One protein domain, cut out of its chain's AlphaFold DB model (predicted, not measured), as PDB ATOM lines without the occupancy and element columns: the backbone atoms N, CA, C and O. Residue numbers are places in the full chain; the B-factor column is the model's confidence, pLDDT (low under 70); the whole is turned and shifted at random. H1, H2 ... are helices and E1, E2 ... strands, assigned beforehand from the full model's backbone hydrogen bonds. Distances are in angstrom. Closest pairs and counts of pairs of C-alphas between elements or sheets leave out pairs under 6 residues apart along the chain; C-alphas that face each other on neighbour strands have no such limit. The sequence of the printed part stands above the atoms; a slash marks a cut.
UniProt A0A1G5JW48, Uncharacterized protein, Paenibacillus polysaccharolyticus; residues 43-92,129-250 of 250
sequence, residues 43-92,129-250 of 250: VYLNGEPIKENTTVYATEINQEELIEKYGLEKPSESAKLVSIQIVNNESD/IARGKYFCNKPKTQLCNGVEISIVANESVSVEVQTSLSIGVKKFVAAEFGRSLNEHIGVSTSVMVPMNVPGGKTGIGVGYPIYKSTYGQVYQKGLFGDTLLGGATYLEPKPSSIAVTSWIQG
ATOM      1  N   VAL A  43     115.694 145.726  73.554       85.19
ATOM      2  CA  VAL A  43     114.332 145.188  73.568       85.19
ATOM      3  C   VAL A  43     113.634 145.657  72.303       85.19
ATOM      4  O   VAL A  43     113.679 146.841  71.973       85.19
ATOM      5  N   TYR A  44     113.012 144.735  71.587       84.62
ATOM      6  CA  TYR A  44     112.324 145.016  70.338       84.62
ATOM      7  C   TYR A  44     110.844 145.241  70.616       84.62
ATOM      8  O   TYR A  44     110.154 144.302  71.008       84.62
ATOM      9  N   LEU A  45     110.376 146.471  70.398       84.62
ATOM     10  CA  LEU A  45     108.962 146.825  70.463       84.62
ATOM     11  C   LEU A  45     108.383 146.826  69.054       84.62
ATOM     12  O   LEU A  45     108.818 147.617  68.219       84.62
ATOM     13  N   ASN A  46     107.429 145.939  68.768       79.88
ATOM     14  CA  ASN A  46     106.854 145.800  67.417       79.88
ATOM     15  C   ASN A  46     107.921 145.597  66.309       79.88
ATOM     16  O   ASN A  46     107.788 146.107  65.200       79.88
ATOM     17  N   GLY A  47     109.005 144.880  66.623       75.69
ATOM     18  CA  GLY A  47     110.140 144.653  65.715       75.69
ATOM     19  C   GLY A  47     111.180 145.782  65.675       75.69
ATOM     20  O   GLY A  47     112.246 145.603  65.087       75.69
ATOM     21  N   GLU A  48     110.933 146.911  66.342       84.12
ATOM     22  CA  GLU A  48     111.836 148.063  66.383       84.12
ATOM     23  C   GLU A  48     112.684 148.074  67.670       84.12
ATOM     24  O   GLU A  48     112.136 147.988  68.772       84.12
ATOM     25  N   PRO A  49     114.020 148.202  67.585       88.25
ATOM     26  CA  PRO A  49     114.891 148.096  68.752       88.25
ATOM     27  C   PRO A  49     114.885 149.365  69.614       88.25
ATOM     28  O   PRO A  49     115.114 150.476  69.127       88.25
ATOM     29  N   ILE A  50     114.770 149.185  70.928       89.31
ATOM     30  CA  ILE A  50     115.060 150.196  71.946       89.31
ATOM     31  C   ILE A  50     116.141 149.656  72.878       89.31
ATOM     32  O   ILE A  50     116.068 148.531  73.365       89.31
ATOM     33  N   LYS A  51     117.169 150.467  73.134       89.50
ATOM     34  CA  LYS A  51     118.247 150.095  74.053       89.50
ATOM     35  C   LYS A  51     117.717 150.005  75.487       89.50
ATOM     36  O   LYS A  51     117.004 150.898  75.948       89.50
ATOM     37  N   GLU A  52     118.095 148.960  76.209       87.88
ATOM     38  CA  GLU A  52     117.754 148.800  77.623       87.88
ATOM     39  C   GLU A  52     118.280 149.964  78.466       87.88
ATOM     40  O   GLU A  52     119.327 150.550  78.175       87.88
ATOM     41  N   ASN A  53     117.546 150.290  79.529       86.25
ATOM     42  CA  ASN A  53     117.854 151.382  80.453       86.25
ATOM     43  C   ASN A  53     117.967 152.749  79.761       86.25
ATOM     44  O   ASN A  53     118.696 153.637  80.210       86.25
ATOM     45  N   THR A  54     117.217 152.932  78.670       88.00
ATOM     46  CA  THR A  54     117.062 154.219  77.992       88.00
ATOM     47  C   THR A  54     115.612 154.687  77.994       88.00
ATOM     48  O   THR A  54     114.673 153.896  78.116       88.00
ATOM     49  N   THR A  55     115.448 156.004  77.859       91.56
ATOM     50  CA  THR A  55     114.148 156.665  77.748       91.56
ATOM     51  C   THR A  55     114.077 157.400  76.420       91.56
ATOM     52  O   THR A  55     114.909 158.264  76.132       91.56
ATOM     53  N   VAL A  56     113.060 157.086  75.627       93.38
ATOM     54  CA  VAL A  56     112.696 157.818  74.415       93.38
ATOM     55  C   VAL A  56     111.614 158.820  74.791       93.38
ATOM     56  O   VAL A  56     110.530 158.430  75.217       93.38
ATOM     57  N   TYR A  57     111.904 160.112  74.650       93.19
ATOM     58  CA  TYR A  57     110.936 161.170  74.928       93.19
ATOM     59  C   TYR A  57     110.133 161.522  73.679       93.19
ATOM     60  O   TYR A  57     110.685 161.716  72.592       93.19
ATOM     61  N   ALA A  58     108.826 161.644  73.863       93.38
ATOM     62  CA  ALA A  58     107.916 162.159  72.865       93.38
ATOM     63  C   ALA A  58     107.750 163.676  73.021       93.38
ATOM     64  O   ALA A  58     107.817 164.256  74.105       93.38
ATOM     65  N   THR A  59     107.526 164.316  71.889       91.75
ATOM     66  CA  THR A  59     107.212 165.729  71.720       91.75
ATOM     67  C   THR A  59     105.902 165.826  70.953       91.75
ATOM     68  O   THR A  59     105.432 164.849  70.371       91.75
ATOM     69  N   GLU A  60     105.325 167.023  70.874       88.62
ATOM     70  CA  GLU A  60     104.107 167.214  70.081       88.62
ATOM     71  C   GLU A  60     104.290 166.881  68.592       88.62
ATOM     72  O   GLU A  60     103.306 166.567  67.930       88.62
ATOM     73  N   ILE A  61     105.529 166.919  68.084       91.88
ATOM     74  CA  ILE A  61     105.856 166.701  66.671       91.88
ATOM     75  C   ILE A  61     105.988 165.208  66.347       91.88
ATOM     76  O   ILE A  61     105.511 164.774  65.307       91.88
ATOM     77  N   ASN A  62     106.626 164.423  67.222       93.19
ATOM     78  CA  ASN A  62     106.994 163.031  66.930       93.19
ATOM     79  C   ASN A  62     106.149 161.983  67.671       93.19
ATOM     80  O   ASN A  62     106.373 160.793  67.477       93.19
ATOM     81  N   GLN A  63     105.196 162.376  68.525       94.12
ATOM     82  CA  GLN A  63     104.441 161.398  69.320       94.12
ATOM     83  C   GLN A  63     103.684 160.376  68.463       94.12
ATOM     84  O   GLN A  63     103.728 159.195  68.774       94.12
ATOM     85  N   GLU A  64     103.016 160.799  67.384       94.06
ATOM     86  CA  GLU A  64     102.209 159.888  66.561       94.06
ATOM     87  C   GLU A  64     103.106 158.931  65.768       94.06
ATOM     88  O   GLU A  64     102.822 157.741  65.705       94.06
ATOM     89  N   GLU A  65     104.245 159.426  65.272       94.25
ATOM     90  CA  GLU A  65     105.271 158.601  64.627       94.25
ATOM     91  C   GLU A  65     105.817 157.538  65.589       94.25
ATOM     92  O   GLU A  65     105.943 156.378  65.217       94.25
ATOM     93  N   LEU A  66     106.108 157.902  66.844       94.06
ATOM     94  CA  LEU A  66     106.584 156.951  67.853       94.06
ATOM     95  C   LEU A  66     105.518 155.903  68.206       94.06
ATOM     96  O   LEU A  66     105.856 154.737  68.404       94.06
ATOM     97  N   ILE A  67     104.248 156.311  68.285       93.00
ATOM     98  CA  ILE A  67     103.120 155.411  68.555       93.00
ATOM     99  C   ILE A  67     102.977 154.386  67.433       93.00
ATOM    100  O   ILE A  67     102.860 153.197  67.719       93.00
ATOM    101  N   GLU A  68     103.030 154.827  66.177       91.69
ATOM    102  CA  GLU A  68     102.947 153.943  65.013       91.69
ATOM    103  C   GLU A  68     104.179 153.037  64.909       91.69
ATOM    104  O   GLU A  68     104.038 151.817  64.820       91.69
ATOM    105  N   LYS A  69     105.383 153.617  65.007       90.25
ATOM    106  CA  LYS A  69     106.661 152.903  64.905       90.25
ATOM    107  C   LYS A  69     106.737 151.726  65.876       90.25
ATOM    108  O   LYS A  69     107.048 150.609  65.475       90.25
ATOM    109  N   TYR A  70     106.438 151.977  67.147       89.00
ATOM    110  CA  TYR A  70     106.518 150.954  68.189       89.00
ATOM    111  C   TYR A  70     105.187 150.225  68.421       89.00
ATOM    112  O   TYR A  70     105.121 149.370  69.295       89.00
ATOM    113  N   GLY A  71     104.134 150.522  67.650       88.25
ATOM    114  CA  GLY A  71     102.836 149.849  67.750       88.25
ATOM    115  C   GLY A  71     102.150 149.993  69.116       88.25
ATOM    116  O   GLY A  71     101.557 149.025  69.588       88.25
ATOM    117  N   LEU A  72     102.254 151.169  69.746       89.88
ATOM    118  CA  LEU A  72     101.770 151.418  71.110       89.88
ATOM    119  C   LEU A  72     100.238 151.524  71.166       89.88
ATOM    120  O   LEU A  72      99.629 152.267  70.393       89.88
ATOM    121  N   GLU A  73      99.610 150.897  72.163       87.94
ATOM    122  CA  GLU A  73      98.181 151.087  72.426       87.94
ATOM    123  C   GLU A  73      97.930 152.344  73.277       87.94
ATOM    124  O   GLU A  73      98.426 152.479  74.401       87.94
ATOM    125  N   LYS A  74      97.141 153.293  72.750       89.81
ATOM    126  CA  LYS A  74      96.786 154.508  73.496       89.81
ATOM    127  C   LYS A  74      95.824 154.154  74.640       89.81
ATOM    128  O   LYS A  74      94.792 153.537  74.390       89.81
ATOM    129  N   PRO A  75      96.031 154.660  75.871       86.00
ATOM    130  CA  PRO A  75      95.095 154.422  76.972       86.00
ATOM    131  C   PRO A  75      93.744 155.139  76.791       86.00
ATOM    132  O   PRO A  75      92.800 154.867  77.532       86.00
ATOM    133  N   SER A  76      93.664 156.097  75.861       86.94
ATOM    134  CA  SER A  76      92.438 156.738  75.370       86.94
ATOM    135  C   SER A  76      92.748 157.522  74.092       86.94
ATOM    136  O   SER A  76      93.899 157.903  73.888       86.94
ATOM    137  N   GLU A  77      91.740 157.868  73.291       87.50
ATOM    138  CA  GLU A  77      91.926 158.646  72.051       87.50
ATOM    139  C   GLU A  77      92.632 159.997  72.258       87.50
ATOM    140  O   GLU A  77      93.403 160.431  71.406       87.50
ATOM    141  N   SER A  78      92.399 160.665  73.394       89.50
ATOM    142  CA  SER A  78      92.995 161.971  73.708       89.50
ATOM    143  C   SER A  78      94.333 161.890  74.443       89.50
ATOM    144  O   SER A  78      94.909 162.929  74.777       89.50
ATOM    145  N   ALA A  79      94.827 160.682  74.729       92.94
ATOM    146  CA  ALA A  79      96.092 160.506  75.421       92.94
ATOM    147  C   ALA A  79      97.260 160.869  74.498       92.94
ATOM    148  O   ALA A  79      97.396 160.326  73.402       92.94
ATOM    149  N   LYS A  80      98.122 161.767  74.974       95.12
ATOM    150  CA  LYS A  80      99.368 162.147  74.307       95.12
ATOM    151  C   LYS A  80     100.538 161.394  74.923       95.12
ATOM    152  O   LYS A  80     100.663 161.389  76.151       95.12
ATOM    153  N   LEU A  81     101.378 160.783  74.091       95.69
ATOM    154  CA  LEU A  81     102.580 160.084  74.549       95.69
ATOM    155  C   LEU A  81     103.580 161.100  75.113       95.69
ATOM    156  O   LEU A  81     103.763 162.184  74.560       95.69
ATOM    157  N   VAL A  82     104.236 160.735  76.209       94.31
ATOM    158  CA  VAL A  82     105.294 161.518  76.861       94.31
ATOM    159  C   VAL A  82     106.627 160.796  76.760       94.31
ATOM    160  O   VAL A  82     107.632 161.413  76.411       94.31
ATOM    161  N   SER A  83     106.663 159.497  77.050       94.12
ATOM    162  CA  SER A  83     107.893 158.719  76.927       94.12
ATOM    163  C   SER A  83     107.649 157.224  76.796       94.12
ATOM    164  O   SER A  83     106.617 156.710  77.222       94.12
ATOM    165  N   ILE A  84     108.667 156.536  76.292       94.44
ATOM    166  CA  ILE A  84     108.831 155.085  76.336       94.44
ATOM    167  C   ILE A  84     110.117 154.818  77.118       94.44
ATOM    168  O   ILE A  84     111.146 155.429  76.827       94.44
ATOM    169  N   GLN A  85     110.075 153.949  78.116       91.44
ATOM    170  CA  GLN A  85     111.225 153.598  78.940       91.44
ATOM    171  C   GLN A  85     111.358 152.083  79.006       91.44
ATOM    172  O   GLN A  85     110.402 151.395  79.347       91.44
ATOM    173  N   ILE A  86     112.551 151.574  78.717       89.94
ATOM    174  CA  ILE A  86     112.884 150.166  78.936       89.94
ATOM    175  C   ILE A  86     113.732 150.096  80.191       89.94
ATOM    176  O   ILE A  86     114.822 150.665  80.219       89.94
ATOM    177  N   VAL A  87     113.242 149.418  81.223       85.88
ATOM    178  CA  VAL A  87     113.998 149.212  82.458       85.88
ATOM    179  C   VAL A  87     114.358 147.748  82.566       85.88
ATOM    180  O   VAL A  87     113.478 146.894  82.522       85.88
ATOM    181  N   ASN A  88     115.645 147.481  82.739       85.12
ATOM    182  CA  ASN A  88     116.171 146.183  83.115       85.12
ATOM    183  C   ASN A  88     117.023 146.363  84.379       85.12
ATOM    184  O   ASN A  88     118.089 146.984  84.337       85.12
ATOM    185  N   ASN A  89     116.514 145.835  85.492       72.56
ATOM    186  CA  ASN A  89     117.133 145.900  86.816       72.56
ATOM    187  C   ASN A  89     117.885 144.613  87.184       72.56
ATOM    188  O   ASN A  89     118.198 144.412  88.360       72.56
ATOM    189  N   GLU A  90     118.156 143.721  86.229       67.31
ATOM    190  CA  GLU A  90     119.078 142.616  86.480       67.31
ATOM    191  C   GLU A  90     120.432 143.185  86.936       67.31
ATOM    192  O   GLU A  90     121.165 143.814  86.177       67.31
ATOM    193  N   SER A  91     120.776 142.977  88.210       49.44
ATOM    194  CA  SER A  91     122.185 142.869  88.583       49.44
ATOM    195  C   SER A  91     122.736 141.632  87.878       49.44
ATOM    196  O   SER A  91     122.021 140.632  87.862       49.44
ATOM    197  N   ASP A  92     123.984 141.655  87.399       43.25
ATOM    198  CA  ASP A  92     124.709 140.555  86.715       43.25
ATOM    199  C   ASP A  92     124.741 139.185  87.440       43.25
ATOM    200  O   ASP A  92     125.468 138.280  87.042       43.25
ATOM    201  N   ILE A 129     100.232 144.987  82.395       75.81
ATOM    202  CA  ILE A 129     100.461 144.250  83.655       75.81
ATOM    203  C   ILE A 129     100.505 145.164  84.878       75.81
ATOM    204  O   ILE A 129     100.382 144.716  86.019       75.81
ATOM    205  N   ALA A 130     100.687 146.465  84.651       82.69
ATOM    206  CA  ALA A 130     100.715 147.472  85.698       82.69
ATOM    207  C   ALA A 130     100.293 148.836  85.149       82.69
ATOM    208  O   ALA A 130     100.656 149.219  84.038       82.69
ATOM    209  N   ARG A 131      99.582 149.620  85.963       85.25
ATOM    210  CA  ARG A 131      99.203 150.990  85.617       85.25
ATOM    211  C   ARG A 131      99.192 151.892  86.835       85.25
ATOM    212  O   ARG A 131      98.582 151.584  87.855       85.25
ATOM    213  N   GLY A 132      99.806 153.055  86.681       84.00
ATOM    214  CA  GLY A 132      99.789 154.140  87.653       84.00
ATOM    215  C   GLY A 132      99.131 155.374  87.052       84.00
ATOM    216  O   GLY A 132      99.251 155.641  85.855       84.00
ATOM    217  N   LYS A 133      98.412 156.135  87.879       90.25
ATOM    218  CA  LYS A 133      97.769 157.390  87.470       90.25
ATOM    219  C   LYS A 133      98.024 158.473  88.503       90.25
ATOM    220  O   LYS A 133      97.991 158.212  89.702       90.25
ATOM    221  N   TYR A 134      98.183 159.699  88.029       86.88
ATOM    222  CA  TYR A 134      98.238 160.888  88.866       86.88
ATOM    223  C   TYR A 134      97.376 161.993  88.267       86.88
ATOM    224  O   TYR A 134      97.603 162.421  87.138       86.88
ATOM    225  N   PHE A 135      96.405 162.492  89.029       91.62
ATOM    226  CA  PHE A 135      95.579 163.622  88.611       91.62
ATOM    227  C   PHE A 135      96.117 164.933  89.192       91.62
ATOM    228  O   PHE A 135      96.197 165.099  90.412       91.62
ATOM    229  N   CYS A 136      96.467 165.891  88.330       88.25
ATOM    230  CA  CYS A 136      96.940 167.197  88.780       88.25
ATOM    231  C   CYS A 136      95.754 168.123  89.090       88.25
ATOM    232  O   CYS A 136      95.223 168.790  88.207       88.25
ATOM    233  N   ASN A 137      95.393 168.231  90.371       89.38
ATOM    234  CA  ASN A 137      94.314 169.102  90.870       89.38
ATOM    235  C   ASN A 137      94.586 170.618  90.756       89.38
ATOM    236  O   ASN A 137      93.774 171.430  91.199       89.38
ATOM    237  N   LYS A 138      95.734 171.032  90.208       89.75
ATOM    238  CA  LYS A 138      96.048 172.454  90.029       89.75
ATOM    239  C   LYS A 138      95.184 173.082  88.922       89.75
ATOM    240  O   LYS A 138      94.734 172.374  88.020       89.75
ATOM    241  N   PRO A 139      94.990 174.416  88.937       92.62
ATOM    242  CA  PRO A 139      94.356 175.129  87.830       92.62
ATOM    243  C   PRO A 139      95.042 174.839  86.488       92.62
ATOM    244  O   PRO A 139      96.260 174.677  86.449       92.62
ATOM    245  N   LYS A 140      94.285 174.855  85.380       90.62
ATOM    246  CA  LYS A 140      94.778 174.531  84.020       90.62
ATOM    247  C   LYS A 140      95.975 175.368  83.542       90.62
ATOM    248  O   LYS A 140      96.661 174.970  82.613       90.62
ATOM    249  N   THR A 141      96.219 176.521  84.160       90.44
ATOM    250  CA  THR A 141      97.357 177.409  83.875       90.44
ATOM    251  C   THR A 141      98.640 177.031  84.625       90.44
ATOM    252  O   THR A 141      99.665 177.679  84.436       90.44
ATOM    253  N   GLN A 142      98.599 176.017  85.493       93.00
ATOM    254  CA  GLN A 142      99.719 175.576  86.326       93.00
ATOM    255  C   GLN A 142     100.154 174.145  85.983       93.00
ATOM    256  O   GLN A 142      99.440 173.404  85.313       93.00
ATOM    257  N   LEU A 143     101.323 173.745  86.491       90.50
ATOM    258  CA  LEU A 143     101.908 172.412  86.314       90.50
ATOM    259  C   LEU A 143     102.176 171.734  87.666       90.50
ATOM    260  O   LEU A 143     102.592 172.369  88.648       90.50
ATOM    261  N   CYS A 144     101.948 170.426  87.719       86.75
ATOM    262  CA  CYS A 144     102.514 169.538  88.726       86.75
ATOM    263  C   CYS A 144     103.855 169.026  88.183       86.75
ATOM    264  O   CYS A 144     103.869 168.145  87.329       86.75
ATOM    265  N   ASN A 145     104.960 169.628  88.628       88.56
ATOM    266  CA  ASN A 145     106.300 169.287  88.151       88.56
ATOM    267  C   ASN A 145     106.874 168.092  88.910       88.56
ATOM    268  O   ASN A 145     106.663 167.995  90.119       88.56
ATOM    269  N   GLY A 146     107.641 167.254  88.211       76.38
ATOM    270  CA  GLY A 146     108.385 166.148  88.819       76.38
ATOM    271  C   GLY A 146     107.495 165.150  89.557       76.38
ATOM    272  O   GLY A 146     107.891 164.627  90.591       76.38
ATOM    273  N   VAL A 147     106.274 164.930  89.066       79.75
ATOM    274  CA  VAL A 147     105.402 163.880  89.595       79.75
ATOM    275  C   VAL A 147     106.044 162.546  89.261       79.75
ATOM    276  O   VAL A 147     106.313 162.277  88.094       79.75
ATOM    277  N   GLU A 148     106.246 161.707  90.267       80.69
ATOM    278  CA  GLU A 148     106.743 160.354  90.064       80.69
ATOM    279  C   GLU A 148     105.579 159.368  90.130       80.69
ATOM    280  O   GLU A 148     104.937 159.201  91.171       80.69
ATOM    281  N   ILE A 149     105.282 158.723  89.003       77.69
ATOM    282  CA  ILE A 149     104.318 157.624  88.965       77.69
ATOM    283  C   ILE A 149     105.089 156.321  89.151       77.69
ATOM    284  O   ILE A 149     105.933 155.977  88.324       77.69
ATOM    285  N   SER A 150     104.792 155.607  90.236       79.38
ATOM    286  CA  SER A 150     105.339 154.275  90.490       79.38
ATOM    287  C   SER A 150     104.547 153.229  89.708       79.38
ATOM    288  O   SER A 150     103.331 153.106  89.878       79.38
ATOM    289  N   ILE A 151     105.241 152.495  88.843       78.94
ATOM    290  CA  ILE A 151     104.716 151.350  88.098       78.94
ATOM    291  C   ILE A 151     105.374 150.104  88.663       78.94
ATOM    292  O   ILE A 151     106.562 149.885  88.444       78.94
ATOM    293  N   VAL A 152     104.604 149.314  89.408       72.75
ATOM    294  CA  VAL A 152     105.064 148.057  90.004       72.75
ATOM    295  C   VAL A 152     104.372 146.913  89.287       72.75
ATOM    296  O   VAL A 152     103.157 146.760  89.399       72.75
ATOM    297  N   ALA A 153     105.149 146.117  88.565       69.69
ATOM    298  CA  ALA A 153     104.699 144.849  88.018       69.69
ATOM    299  C   ALA A 153     105.182 143.731  88.939       69.69
ATOM    300  O   ALA A 153     106.363 143.687  89.274       69.69
ATOM    301  N   ASN A 154     104.250 142.873  89.351       65.62
ATOM    302  CA  ASN A 154     104.490 141.616  90.059       65.62
ATOM    303  C   ASN A 154     103.607 140.554  89.405       65.62
ATOM    304  O   ASN A 154     102.684 140.026  90.024       65.62
ATOM    305  N   GLU A 155     103.819 140.323  88.118       56.50
ATOM    306  CA  GLU A 155     103.064 139.314  87.389       56.50
ATOM    307  C   GLU A 155     103.873 138.030  87.353       56.50
ATOM    308  O   GLU A 155     105.031 138.056  86.960       56.50
ATOM    309  N   SER A 156     103.277 136.917  87.769       55.25
ATOM    310  CA  SER A 156     103.821 135.582  87.548       55.25
ATOM    311  C   SER A 156     103.185 134.990  86.298       55.25
ATOM    312  O   SER A 156     101.985 134.700  86.314       55.25
ATOM    313  N   VAL A 157     103.967 134.759  85.251       50.59
ATOM    314  CA  VAL A 157     103.462 134.114  84.037       50.59
ATOM    315  C   VAL A 157     103.763 132.621  84.139       50.59
ATOM    316  O   VAL A 157     104.878 132.215  84.471       50.59
ATOM    317  N   SER A 158     102.743 131.790  83.922       44.03
ATOM    318  CA  SER A 158     102.941 130.352  83.742       44.03
ATOM    319  C   SER A 158     103.476 130.134  82.334       44.03
ATOM    320  O   SER A 158     102.812 130.502  81.366       44.03
ATOM    321  N   VAL A 159     104.664 129.547  82.208       44.59
ATOM    322  CA  VAL A 159     105.248 129.235  80.900       44.59
ATOM    323  C   VAL A 159     104.588 127.960  80.368       44.59
ATOM    324  O   VAL A 159     105.056 126.849  80.605       44.59
ATOM    325  N   GLU A 160     103.459 128.103  79.671       38.50
ATOM    326  CA  GLU A 160     102.875 127.000  78.908       38.50
ATOM    327  C   GLU A 160     103.400 127.055  77.474       38.50
ATOM    328  O   GLU A 160     103.041 127.923  76.679       38.50
ATOM    329  N   VAL A 161     104.306 126.135  77.147       41.12
ATOM    330  CA  VAL A 161     104.902 126.078  75.816       41.12
ATOM    331  C   VAL A 161     103.928 125.421  74.848       41.12
ATOM    332  O   VAL A 161     103.801 124.199  74.813       41.12
ATOM    333  N   GLN A 162     103.252 126.232  74.038       38.78
ATOM    334  CA  GLN A 162     102.424 125.742  72.940       38.78
ATOM    335  C   GLN A 162     103.221 125.764  71.635       38.78
ATOM    336  O   GLN A 162     103.328 126.779  70.954       38.78
ATOM    337  N   THR A 163     103.786 124.615  71.261       38.88
ATOM    338  CA  THR A 163     104.346 124.406  69.919       38.88
ATOM    339  C   THR A 163     103.377 123.557  69.106       38.88
ATOM    340  O   THR A 163     103.351 122.337  69.262       38.88
ATOM    341  N   SER A 164     102.577 124.164  68.226       38.88
ATOM    342  CA  SER A 164     101.746 123.409  67.277       38.88
ATOM    343  C   SER A 164     102.280 123.547  65.853       38.88
ATOM    344  O   SER A 164     102.052 124.548  65.182       38.88
ATOM    345  N   LEU A 165     102.966 122.508  65.368       39.38
ATOM    346  CA  LEU A 165     103.330 122.365  63.958       39.38
ATOM    347  C   LEU A 165     102.222 121.582  63.235       39.38
ATOM    348  O   LEU A 165     102.142 120.358  63.352       39.38
ATOM    349  N   SER A 166     101.357 122.270  62.484       34.56
ATOM    350  CA  SER A 166     100.343 121.621  61.638       34.56
ATOM    351  C   SER A 166     100.855 121.464  60.205       34.56
ATOM    352  O   SER A 166     100.904 122.428  59.447       34.56
ATOM    353  N   ILE A 167     101.214 120.236  59.819       36.69
ATOM    354  CA  ILE A 167     101.594 119.875  58.442       36.69
ATOM    355  C   ILE A 167     100.417 119.149  57.778       36.69
ATOM    356  O   ILE A 167      99.798 118.271  58.380       36.69
ATOM    357  N   GLY A 168     100.117 119.497  56.524       35.19
ATOM    358  CA  GLY A 168      99.008 118.961  55.732       35.19
ATOM    359  C   GLY A 168      98.746 117.446  55.853       35.19
ATOM    360  O   GLY A 168      99.587 116.600  55.559       35.19
ATOM    361  N   VAL A 169      97.498 117.156  56.228       32.47
ATOM    362  CA  VAL A 169      96.665 115.934  56.177       32.47
ATOM    363  C   VAL A 169      97.183 114.604  56.744       32.47
ATOM    364  O   VAL A 169      96.353 113.886  57.299       32.47
ATOM    365  N   LYS A 170      98.463 114.214  56.685       37.31
ATOM    366  CA  LYS A 170      98.915 112.963  57.343       37.31
ATOM    367  C   LYS A 170     100.388 112.986  57.767       37.31
ATOM    368  O   LYS A 170     101.270 113.023  56.919       37.31
ATOM    369  N   LYS A 171     100.580 112.725  59.069       33.50
ATOM    370  CA  LYS A 171     101.810 112.434  59.841       33.50
ATOM    371  C   LYS A 171     102.430 113.638  60.557       33.50
ATOM    372  O   LYS A 171     103.299 114.332  60.051       33.50
ATOM    373  N   PHE A 172     101.968 113.783  61.797       34.47
ATOM    374  CA  PHE A 172     102.515 114.594  62.872       34.47
ATOM    375  C   PHE A 172     103.983 114.232  63.131       34.47
ATOM    376  O   PHE A 172     104.281 113.116  63.554       34.47
ATOM    377  N   VAL A 173     104.891 115.176  62.901       34.91
ATOM    378  CA  VAL A 173     106.180 115.209  63.597       34.91
ATOM    379  C   VAL A 173     106.050 116.330  64.617       34.91
ATOM    380  O   VAL A 173     106.298 117.491  64.314       34.91
ATOM    381  N   ALA A 174     105.569 115.983  65.809       32.59
ATOM    382  CA  ALA A 174     105.656 116.860  66.965       32.59
ATOM    383  C   ALA A 174     107.108 116.804  67.454       32.59
ATOM    384  O   ALA A 174     107.473 115.941  68.247       32.59
ATOM    385  N   ALA A 175     107.970 117.660  66.910       38.19
ATOM    386  CA  ALA A 175     109.160 118.048  67.648       38.19
ATOM    387  C   ALA A 175     108.671 119.057  68.690       38.19
ATOM    388  O   ALA A 175     108.484 120.230  68.369       38.19
ATOM    389  N   GLU A 176     108.353 118.582  69.895       36.03
ATOM    390  CA  GLU A 176     108.126 119.465  71.034       36.03
ATOM    391  C   GLU A 176     109.419 120.256  71.260       36.03
ATOM    392  O   GLU A 176     110.387 119.752  71.824       36.03
ATOM    393  N   PHE A 177     109.436 121.518  70.834       41.22
ATOM    394  CA  PHE A 177     110.339 122.524  71.396       41.22
ATOM    395  C   PHE A 177     109.706 123.051  72.679       41.22
ATOM    396  O   PHE A 177     109.470 124.242  72.838       41.22
ATOM    397  N   GLY A 178     109.336 122.127  73.559       37.16
ATOM    398  CA  GLY A 178     108.599 122.401  74.772       37.16
ATOM    399  C   GLY A 178     109.423 122.000  75.968       37.16
ATOM    400  O   GLY A 178     109.482 120.824  76.312       37.16
ATOM    401  N   ARG A 179     110.038 122.972  76.641       38.06
ATOM    402  CA  ARG A 179     110.387 122.771  78.044       38.06
ATOM    403  C   ARG A 179     109.122 123.065  78.836       38.06
ATOM    404  O   ARG A 179     108.690 124.208  78.891       38.06
ATOM    405  N   SER A 180     108.511 122.044  79.428       37.38
ATOM    406  CA  SER A 180     107.464 122.281  80.418       37.38
ATOM    407  C   SER A 180     108.140 122.852  81.664       37.38
ATOM    408  O   SER A 180     108.754 122.129  82.451       37.38
ATOM    409  N   LEU A 181     108.117 124.175  81.783       42.81
ATOM    410  CA  LEU A 181     108.498 124.870  82.998       42.81
ATOM    411  C   LEU A 181     107.223 124.998  83.831       42.81
ATOM    412  O   LEU A 181     106.437 125.919  83.643       42.81
ATOM    413  N   ASN A 182     107.020 124.079  84.776       42.97
ATOM    414  CA  ASN A 182     106.044 124.264  85.859       42.97
ATOM    415  C   ASN A 182     106.577 125.289  86.878       42.97
ATOM    416  O   ASN A 182     106.595 125.042  88.085       42.97
ATOM    417  N   GLU A 183     107.082 126.416  86.382       43.00
ATOM    418  CA  GLU A 183     107.713 127.464  87.165       43.00
ATOM    419  C   GLU A 183     106.995 128.781  86.882       43.00
ATOM    420  O   GLU A 183     106.820 129.201  85.740       43.00
ATOM    421  N   HIS A 184     106.560 129.434  87.954       48.19
ATOM    422  CA  HIS A 184     106.053 130.793  87.902       48.19
ATOM    423  C   HIS A 184     107.249 131.745  87.838       48.19
ATOM    424  O   HIS A 184     107.836 132.075  88.871       48.19
ATOM    425  N   ILE A 185     107.622 132.173  86.632       54.34
ATOM    426  CA  ILE A 185     108.640 133.208  86.432       54.34
ATOM    427  C   ILE A 185     107.904 134.527  86.254       54.34
ATOM    428  O   ILE A 185     106.985 134.636  85.442       54.34
ATOM    429  N   GLY A 186     108.258 135.511  87.079       52.94
ATOM    430  CA  GLY A 186     107.532 136.765  87.124       52.94
ATOM    431  C   GLY A 186     108.342 137.991  86.750       52.94
ATOM    432  O   GLY A 186     109.529 138.098  87.069       52.94
ATOM    433  N   VAL A 187     107.657 138.954  86.137       60.44
ATOM    434  CA  VAL A 187     108.128 140.334  86.051       60.44
ATOM    435  C   VAL A 187     107.881 140.959  87.421       60.44
ATOM    436  O   VAL A 187     106.746 141.264  87.770       60.44
ATOM    437  N   SER A 188     108.943 141.080  88.221       64.06
ATOM    438  CA  SER A 188     108.944 141.737  89.535       64.06
ATOM    439  C   SER A 188     109.868 142.945  89.471       64.06
ATOM    440  O   SER A 188     111.062 142.835  89.755       64.06
ATOM    441  N   THR A 189     109.347 144.098  89.064       65.69
ATOM    442  CA  THR A 189     110.139 145.330  88.985       65.69
ATOM    443  C   THR A 189     109.278 146.563  89.230       65.69
ATOM    444  O   THR A 189     108.068 146.561  88.999       65.69
ATOM    445  N   SER A 190     109.917 147.615  89.733       64.50
ATOM    446  CA  SER A 190     109.300 148.912  89.987       64.50
ATOM    447  C   SER A 190     110.034 149.977  89.192       64.50
ATOM    448  O   SER A 190     111.255 150.095  89.290       64.50
ATOM    449  N   VAL A 191     109.284 150.791  88.459       73.00
ATOM    450  CA  VAL A 191     109.810 151.924  87.696       73.00
ATOM    451  C   VAL A 191     109.174 153.204  88.197       73.00
ATOM    452  O   VAL A 191     107.960 153.277  88.385       73.00
ATOM    453  N   MET A 192     110.009 154.216  88.411       75.62
ATOM    454  CA  MET A 192     109.565 155.570  88.716       75.62
ATOM    455  C   MET A 192     109.597 156.385  87.432       75.62
ATOM    456  O   MET A 192     110.660 156.573  86.843       75.62
ATOM    457  N   VAL A 193     108.429 156.861  87.005       76.56
ATOM    458  CA  VAL A 193     108.290 157.684  85.802       76.56
ATOM    459  C   VAL A 193     108.141 159.147  86.218       76.56
ATOM    460  O   VAL A 193     107.051 159.534  86.655       76.56
ATOM    461  N   PRO A 194     109.198 159.973  86.103       76.31
ATOM    462  CA  PRO A 194     109.090 161.399  86.355       76.31
ATOM    463  C   PRO A 194     108.340 162.076  85.205       76.31
ATOM    464  O   PRO A 194     108.681 161.914  84.033       76.31
ATOM    465  N   MET A 195     107.328 162.877  85.530       83.56
ATOM    466  CA  MET A 195     106.551 163.615  84.539       83.56
ATOM    467  C   MET A 195     106.064 164.971  85.044       83.56
ATOM    468  O   MET A 195     105.818 165.184  86.232       83.56
ATOM    469  N   ASN A 196     105.882 165.895  84.103       87.62
ATOM    470  CA  ASN A 196     105.248 167.181  84.358       87.62
ATOM    471  C   ASN A 196     103.797 167.112  83.872       87.62
ATOM    472  O   ASN A 196     103.546 167.037  82.671       87.62
ATOM    473  N   VAL A 197     102.842 167.128  84.803       88.62
ATOM    474  CA  VAL A 197     101.412 166.980  84.493       88.62
ATOM    475  C   VAL A 197     100.743 168.357  84.500       88.62
ATOM    476  O   VAL A 197     100.756 169.025  85.541       88.62
ATOM    477  N   PRO A 198     100.147 168.814  83.383       93.06
ATOM    478  CA  PRO A 198      99.393 170.065  83.366       93.06
ATOM    479  C   PRO A 198      98.183 170.016  84.307       93.06
ATOM    480  O   PRO A 198      97.568 168.967  84.503       93.06
ATOM    481  N   GLY A 199      97.811 171.159  84.880       91.00
ATOM    482  CA  GLY A 199      96.650 171.270  85.758       91.00
ATOM    483  C   GLY A 199      95.353 170.826  85.079       91.00
ATOM    484  O   GLY A 199      95.099 171.129  83.912       91.00
ATOM    485  N   GLY A 200      94.528 170.079  85.808       88.88
ATOM    486  CA  GLY A 200      93.303 169.470  85.295       88.88
ATOM    487  C   GLY A 200      93.525 168.309  84.319       88.88
ATOM    488  O   GLY A 200      92.550 167.864  83.716       88.88
ATOM    489  N   LYS A 201      94.764 167.831  84.144       91.50
ATOM    490  CA  LYS A 201      95.097 166.638  83.354       91.50
ATOM    491  C   LYS A 201      95.542 165.488  84.255       91.50
ATOM    492  O   LYS A 201      95.875 165.671  85.430       91.50
ATOM    493  N   THR A 202      95.555 164.298  83.673       90.75
ATOM    494  CA  THR A 202      96.006 163.057  84.299       90.75
ATOM    495  C   THR A 202      97.293 162.598  83.636       90.75
ATOM    496  O   THR A 202      97.340 162.456  82.418       90.75
ATOM    497  N   GLY A 203      98.321 162.353  84.436       90.12
ATOM    498  CA  GLY A 203      99.487 161.581  84.038       90.12
ATOM    499  C   GLY A 203      99.224 160.091  84.217       90.12
ATOM    500  O   GLY A 203      98.629 159.690  85.220       90.12
ATOM    501  N   ILE A 204      99.630 159.275  83.252       91.38
ATOM    502  CA  ILE A 204      99.415 157.825  83.250       91.38
ATOM    503  C   ILE A 204     100.735 157.156  82.897       91.38
ATOM    504  O   ILE A 204     101.358 157.538  81.915       91.38
ATOM    505  N   GLY A 205     101.142 156.158  83.671       89.94
ATOM    506  CA  GLY A 205     102.172 155.204  83.267       89.94
ATOM    507  C   GLY A 205     101.534 153.833  83.072       89.94
ATOM    508  O   GLY A 205     100.696 153.437  83.887       89.94
ATOM    509  N   VAL A 206     101.898 153.137  82.000       89.25
ATOM    510  CA  VAL A 206     101.445 151.777  81.687       89.25
ATOM    511  C   VAL A 206     102.676 150.899  81.520       89.25
ATOM    512  O   VAL A 206     103.596 151.275  80.798       89.25
ATOM    513  N   GLY A 207     102.715 149.782  82.237       86.81
ATOM    514  CA  GLY A 207     103.800 148.813  82.224       86.81
ATOM    515  C   GLY A 207     103.420 147.549  81.460       86.81
ATOM    516  O   GLY A 207     102.301 147.052  81.606       86.81
ATOM    517  N   TYR A 208     104.386 147.034  80.707       85.00
ATOM    518  CA  TYR A 208     104.279 145.876  79.829       85.00
ATOM    519  C   TYR A 208     105.421 144.888  80.102       85.00
ATOM    520  O   TYR A 208     106.558 145.319  80.350       85.00
ATOM    521  N   PRO A 209     105.148 143.576  80.071       81.38
ATOM    522  CA  PRO A 209     106.155 142.552  80.295       81.38
ATOM    523  C   PRO A 209     107.138 142.503  79.122       81.38
ATOM    524  O   PRO A 209     106.782 142.742  77.969       81.38
ATOM    525  N   ILE A 210     108.387 142.160  79.430       81.69
ATOM    526  CA  ILE A 210     109.408 141.843  78.430       81.69
ATOM    527  C   ILE A 210     109.653 140.340  78.486       81.69
ATOM    528  O   ILE A 210     109.845 139.777  79.562       81.69
ATOM    529  N   TYR A 211     109.683 139.701  77.326       76.69
ATOM    530  CA  TYR A 211     109.957 138.286  77.142       76.69
ATOM    531  C   TYR A 211     111.280 138.081  76.420       76.69
ATOM    532  O   TYR A 211     111.633 138.794  75.487       76.69
ATOM    533  N   LYS A 212     111.992 137.035  76.806       75.00
ATOM    534  CA  LYS A 212     113.055 136.405  76.046       75.00
ATOM    535  C   LYS A 212     112.409 135.479  75.001       75.00
ATOM    536  O   LYS A 212     111.892 134.417  75.334       75.00
ATOM    537  N   SER A 213     112.431 135.893  73.738       68.94
ATOM    538  CA  SER A 213     111.869 135.181  72.587       68.94
ATOM    539  C   SER A 213     112.919 134.372  71.834       68.94
ATOM    540  O   SER A 213     113.973 134.886  71.463       68.94
ATOM    541  N   THR A 214     112.635 133.101  71.569       68.06
ATOM    542  CA  THR A 214     113.432 132.232  70.698       68.06
ATOM    543  C   THR A 214     112.587 131.787  69.514       68.06
ATOM    544  O   THR A 214     111.558 131.139  69.697       68.06
ATOM    545  N   TYR A 215     113.060 132.065  68.302       67.38
ATOM    546  CA  TYR A 215     112.407 131.630  67.068       67.38
ATOM    547  C   TYR A 215     113.025 130.331  66.552       67.38
ATOM    548  O   TYR A 215     114.243 130.148  66.583       67.38
ATOM    549  N   GLY A 216     112.188 129.433  66.049       65.12
ATOM    550  CA  GLY A 216     112.594 128.203  65.383       65.12
ATOM    551  C   GLY A 216     111.907 128.064  64.031       65.12
ATOM    552  O   GLY A 216     110.725 128.364  63.897       65.12
ATOM    553  N   GLN A 217     112.635 127.585  63.028       68.00
ATOM    554  CA  GLN A 217     112.116 127.266  61.699       68.00
ATOM    555  C   GLN A 217     112.304 125.779  61.401       68.00
ATOM    556  O   GLN A 217     113.355 125.193  61.679       68.00
ATOM    557  N   VAL A 218     111.280 125.162  60.818       66.88
ATOM    558  CA  VAL A 218     111.256 123.744  60.453       66.88
ATOM    559  C   VAL A 218     111.288 123.612  58.941       66.88
ATOM    560  O   VAL A 218     110.451 124.182  58.249       66.88
ATOM    561  N   TYR A 219     112.207 122.805  58.428       68.25
ATOM    562  CA  TYR A 219     112.355 122.519  57.009       68.25
ATOM    563  C   TYR A 219     112.236 121.019  56.723       68.25
ATOM    564  O   TYR A 219     112.712 120.193  57.500       68.25
ATOM    565  N   GLN A 220     111.666 120.655  55.576       71.62
ATOM    566  CA  GLN A 220     111.791 119.333  54.970       71.62
ATOM    567  C   GLN A 220     113.054 119.284  54.118       71.62
ATOM    568  O   GLN A 220     113.253 120.137  53.256       71.62
ATOM    569  N   LYS A 221     113.882 118.258  54.292       70.12
ATOM    570  CA  LYS A 221     115.057 118.036  53.449       70.12
ATOM    571  C   LYS A 221     114.630 117.526  52.080       70.12
ATOM    572  O   LYS A 221     114.011 116.466  51.978       70.12
ATOM    573  N   GLY A 222     115.000 118.252  51.035       73.25
ATOM    574  CA  GLY A 222     114.845 117.828  49.648       73.25
ATOM    575  C   GLY A 222     116.190 117.524  48.990       73.25
ATOM    576  O   GLY A 222     117.238 118.001  49.415       73.25
ATOM    577  N   LEU A 223     116.153 116.749  47.905       66.06
ATOM    578  CA  LEU A 223     117.329 116.446  47.075       66.06
ATOM    579  C   LEU A 223     117.922 117.692  46.387       66.06
ATOM    580  O   LEU A 223     119.101 117.690  46.049       66.06
ATOM    581  N   PHE A 224     117.115 118.740  46.187       70.75
ATOM    582  CA  PHE A 224     117.493 119.966  45.468       70.75
ATOM    583  C   PHE A 224     117.394 121.239  46.322       70.75
ATOM    584  O   PHE A 224     117.592 122.337  45.812       70.75
ATOM    585  N   GLY A 225     117.075 121.101  47.610       72.44
ATOM    586  CA  GLY A 225     116.871 122.216  48.527       72.44
ATOM    587  C   GLY A 225     115.938 121.847  49.676       72.44
ATOM    588  O   GLY A 225     115.082 120.971  49.547       72.44
ATOM    589  N   ASP A 226     116.120 122.522  50.804       76.38
ATOM    590  CA  ASP A 226     115.253 122.401  51.971       76.38
ATOM    591  C   ASP A 226     113.950 123.198  51.733       76.38
ATOM    592  O   ASP A 226     113.986 124.329  51.255       76.38
ATOM    593  N   THR A 227     112.787 122.629  52.062       72.50
ATOM    594  CA  THR A 227     111.469 123.289  51.951       72.50
ATOM    595  C   THR A 227     111.006 123.751  53.327       72.50
ATOM    596  O   THR A 227     110.890 122.917  54.219       72.50
ATOM    597  N   LEU A 228     110.727 125.043  53.525       69.38
ATOM    598  CA  LEU A 228     110.184 125.545  54.794       69.38
ATOM    599  C   LEU A 228     108.786 124.957  55.038       69.38
ATOM    600  O   LEU A 228     107.909 125.056  54.184       69.38
ATOM    601  N   LEU A 229     108.593 124.347  56.203       63.31
ATOM    602  CA  LEU A 229     107.335 123.727  56.626       63.31
ATOM    603  C   LEU A 229     106.561 124.567  57.640       63.31
ATOM    604  O   LEU A 229     105.349 124.412  57.748       63.31
ATOM    605  N   GLY A 230     107.248 125.418  58.398       60.94
ATOM    606  CA  GLY A 230     106.633 126.260  59.419       60.94
ATOM    607  C   GLY A 230     107.651 126.803  60.413       60.94
ATOM    608  O   GLY A 230     108.847 126.521  60.308       60.94
ATOM    609  N   GLY A 231     107.165 127.573  61.380       60.28
ATOM    610  CA  GLY A 231     107.963 128.119  62.469       60.28
ATOM    611  C   GLY A 231     107.301 127.904  63.825       60.28
ATOM    612  O   GLY A 231     106.136 127.520  63.906       60.28
ATOM    613  N   ALA A 232     108.069 128.134  64.881       58.44
ATOM    614  CA  ALA A 232     107.603 128.160  66.257       58.44
ATOM    615  C   ALA A 232     108.306 129.297  67.002       58.44
ATOM    616  O   ALA A 232     109.474 129.588  66.729       58.44
ATOM    617  N   THR A 233     107.611 129.893  67.965       60.97
ATOM    618  CA  THR A 233     108.166 130.925  68.840       60.97
ATOM    619  C   THR A 233     108.021 130.473  70.281       60.97
ATOM    620  O   THR A 233     106.953 130.032  70.698       60.97
ATOM    621  N   TYR A 234     109.108 130.564  71.036       65.00
ATOM    622  CA  TYR A 234     109.146 130.299  72.467       65.00
ATOM    623  C   TYR A 234     109.337 131.622  73.203       65.00
ATOM    624  O   TYR A 234     110.299 132.332  72.916       65.00
ATOM    625  N   LEU A 235     108.435 131.936  74.133       67.69
ATOM    626  CA  LEU A 235     108.477 133.142  74.956       67.69
ATOM    627  C   LEU A 235     108.691 132.767  76.418       67.69
ATOM    628  O   LEU A 235     107.929 131.989  76.986       67.69
ATOM    629  N   GLU A 236     109.708 133.359  77.030       70.81
ATOM    630  CA  GLU A 236     110.001 133.212  78.453       70.81
ATOM    631  C   GLU A 236     110.034 134.593  79.110       70.81
ATOM    632  O   GLU A 236     110.717 135.472  78.591       70.81
ATOM    633  N   PRO A 237     109.316 134.845  80.216       70.62
ATOM    634  CA  PRO A 237     109.345 136.149  80.875       70.62
ATOM    635  C   PRO A 237     110.773 136.531  81.264       70.62
ATOM    636  O   PRO A 237     111.481 135.732  81.877       70.62
ATOM    637  N   LYS A 238     111.194 137.756  80.943       76.69
ATOM    638  CA  LYS A 238     112.486 138.295  81.366       76.69
ATOM    639  C   LYS A 238     112.341 138.886  82.776       76.69
ATOM    640  O   LYS A 238     111.658 139.903  82.938       76.69
ATOM    641  N   PRO A 239     112.954 138.286  83.813       73.19
ATOM    642  CA  PRO A 239     112.844 138.798  85.172       73.19
ATOM    643  C   PRO A 239     113.388 140.225  85.285       73.19
ATOM    644  O   PRO A 239     114.263 140.646  84.531       73.19
ATOM    645  N   SER A 240     112.873 140.983  86.255       76.31
ATOM    646  CA  SER A 240     113.349 142.340  86.585       76.31
ATOM    647  C   SER A 240     113.335 143.352  85.421       76.31
ATOM    648  O   SER A 240     113.921 144.429  85.545       76.31
ATOM    649  N   SER A 241     112.648 143.036  84.317       81.19
ATOM    650  CA  SER A 241     112.578 143.849  83.101       81.19
ATOM    651  C   SER A 241     111.142 144.259  82.785       81.19
ATOM    652  O   SER A 241     110.239 143.431  82.830       81.19
ATOM    653  N   ILE A 242     110.922 145.531  82.458       85.31
ATOM    654  CA  ILE A 242     109.606 146.066  82.078       85.31
ATOM    655  C   ILE A 242     109.755 147.170  81.028       85.31
ATOM    656  O   ILE A 242     110.680 147.991  81.093       85.31
ATOM    657  N   ALA A 243     108.829 147.215  80.075       89.31
ATOM    658  CA  ALA A 243     108.647 148.358  79.191       89.31
ATOM    659  C   ALA A 243     107.550 149.260  79.767       89.31
ATOM    660  O   ALA A 243     106.492 148.783  80.163       89.31
ATOM    661  N   VAL A 244     107.790 150.565  79.845       91.06
ATOM    662  CA  VAL A 244     106.840 151.526  80.413       91.06
ATOM    663  C   VAL A 244     106.567 152.636  79.416       91.06
ATOM    664  O   VAL A 244     107.489 153.320  78.970       91.06
ATOM    665  N   THR A 245     105.295 152.860  79.099       93.94
ATOM    666  CA  THR A 245     104.853 154.030  78.336       93.94
ATOM    667  C   THR A 245     104.194 155.034  79.269       93.94
ATOM    668  O   THR A 245     103.478 154.671  80.205       93.94
ATOM    669  N   SER A 246     104.452 156.320  79.045       93.88
ATOM    670  CA  SER A 246     103.885 157.395  79.852       93.88
ATOM    671  C   SER A 246     103.080 158.366  79.000       93.88
ATOM    672  O   SER A 246     103.445 158.661  77.863       93.88
ATOM    673  N   TRP A 247     101.959 158.841  79.539       95.19
ATOM    674  CA  TRP A 247     100.931 159.566  78.798       95.19
ATOM    675  C   TRP A 247     100.347 160.721  79.612       95.19
ATOM    676  O   TRP A 247     100.209 160.618  80.833       95.19
ATOM    677  N   ILE A 248      99.920 161.787  78.930       93.81
ATOM    678  CA  ILE A 248      99.035 162.821  79.490       93.81
ATOM    679  C   ILE A 248      97.650 162.696  78.856       93.81
ATOM    680  O   ILE A 248      97.523 162.673  77.634       93.81
ATOM    681  N   GLN A 249      96.610 162.674  79.686       90.44
ATOM    682  CA  GLN A 249      95.207 162.571  79.280       90.44
ATOM    683  C   GLN A 249      94.351 163.676  79.921       90.44
ATOM    684  O   GLN A 249      94.578 164.071  81.067       90.44
ATOM    685  N   GLY A 250      93.314 164.121  79.204       77.25
ATOM    686  CA  GLY A 250      92.246 165.010  79.689       77.25
ATOM    687  C   GLY A 250      92.142 166.290  78.892       77.25
ATOM    688  O   GLY A 250      92.942 166.479  77.952       77.25
TER     689      GLY A 250
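This is residues 43 to 92 and 129 to 250 of the 250 residues of an uncharacterized protein of Paenibacillus polysaccharolyticus (UniProt A0A1G5JW48). The domain is a long, arched structure with a twisted sheet at one end and an arm reaching away from it: the hairpin E8 and E9 lies inside the sheet with its residues 202 to 210 and 241 to 249, then extends beyond the other strands. A second long hairpin, E6 and E7, packs on this sheet, and its loop, residues 159 to 183, reaches toward the same end as the E8 and E9 arm; H1 packs on the sheet at E4, and E1 and E2 form a small hairpin. The printed part has 172 residues with one named helix and nine named strands, in the order E1 E2 E3 H1 E4 E5 E6 E7 E8 E9, and its class is mostly strand. The largest sheet runs E3, E4, E9, E8, E5, all antiparallel. The whole is loose, with a radius of gyration of the C-alphas of 20.9 A and spans of 73 by 35 by 30 A, the arm making much of the length.

E1, residues 43 to 45, and E2, residues 48 to 51, form an antiparallel hairpin, with N 43 and O 50 at 2.8 A. E3, residues 55 to 57, is only just apart from E2, with 8.4 A between their closest C-alphas. E3 is an edge strand of the five-stranded sheet and the antiparallel neighbour of E4, residues 80 to 88, with N 56 and O 84 at 2.8 A. H1, residues 63 to 69, is on this sheet at a height over the sheet of 9.1 A. It lies over E4, and on the local plane it runs along the strands, only just, at 29.6 degrees to E4; their closest C-alphas, those of Gln 63 and Leu 81, are 5.7 A apart. In H1 every O i to N i+4 pair is within hydrogen-bond range. E5, residues 130 to 135, is the other edge strand. It is the antiparallel neighbour of E8, residues 202 to 220, with N 134 and O 203 at 2.8 A. E8 and E9, residues 227 to 249, form a hairpin, with N 214 and O 234 at 2.8 A and N 204 and O 247 at 2.8 A. E9 is also the antiparallel neighbour of E4, with N 85 and O 244 at 2.8 A. E6, residues 143 to 158, and E7, residues 184 to 198, form a hairpin of their own, with N 149 and O 193 at 3.0 A. E7 and E9 have 20 pairs of C-alphas within 8 A, the closest being those of Thr 189 and Ser 240, 5.0 A apart. The closest C-alphas of E5 and E6, those of Ala 130 and Ala 153, are 5.3 A apart. E4 and E6 are apart.

E1 begins at C-alpha 43, (114.332, 145.188, 73.568). From first to last C-alpha, E4 measures 24.8 A and E5 17.2 A. E6 is 42.2 A long and bends by 60 degrees at residue 146; E7 is 40.1 A long and bends by 54 degrees at residue 194. E8 is 55.0 A long and ends at C-alpha 220, (111.791, 119.333, 54.970). E9, 50.5 A long, bends by 85 degrees at residue 239 and ends at C-alpha 249, (95.207, 162.571, 79.280).

The two C-alphas farthest apart, those of Pro 139 and Leu 223, are 75.0 A apart. Residues 93 to 128 are cut out, and C-alphas 92 and 129 are 24.7 A apart across the cut. The link from E6 to E7, 25 residues, is long. The mean pLDDT of the printed part is 74.3; 57 residues are under 70, among them residues 153 to 190 and 228 to 235.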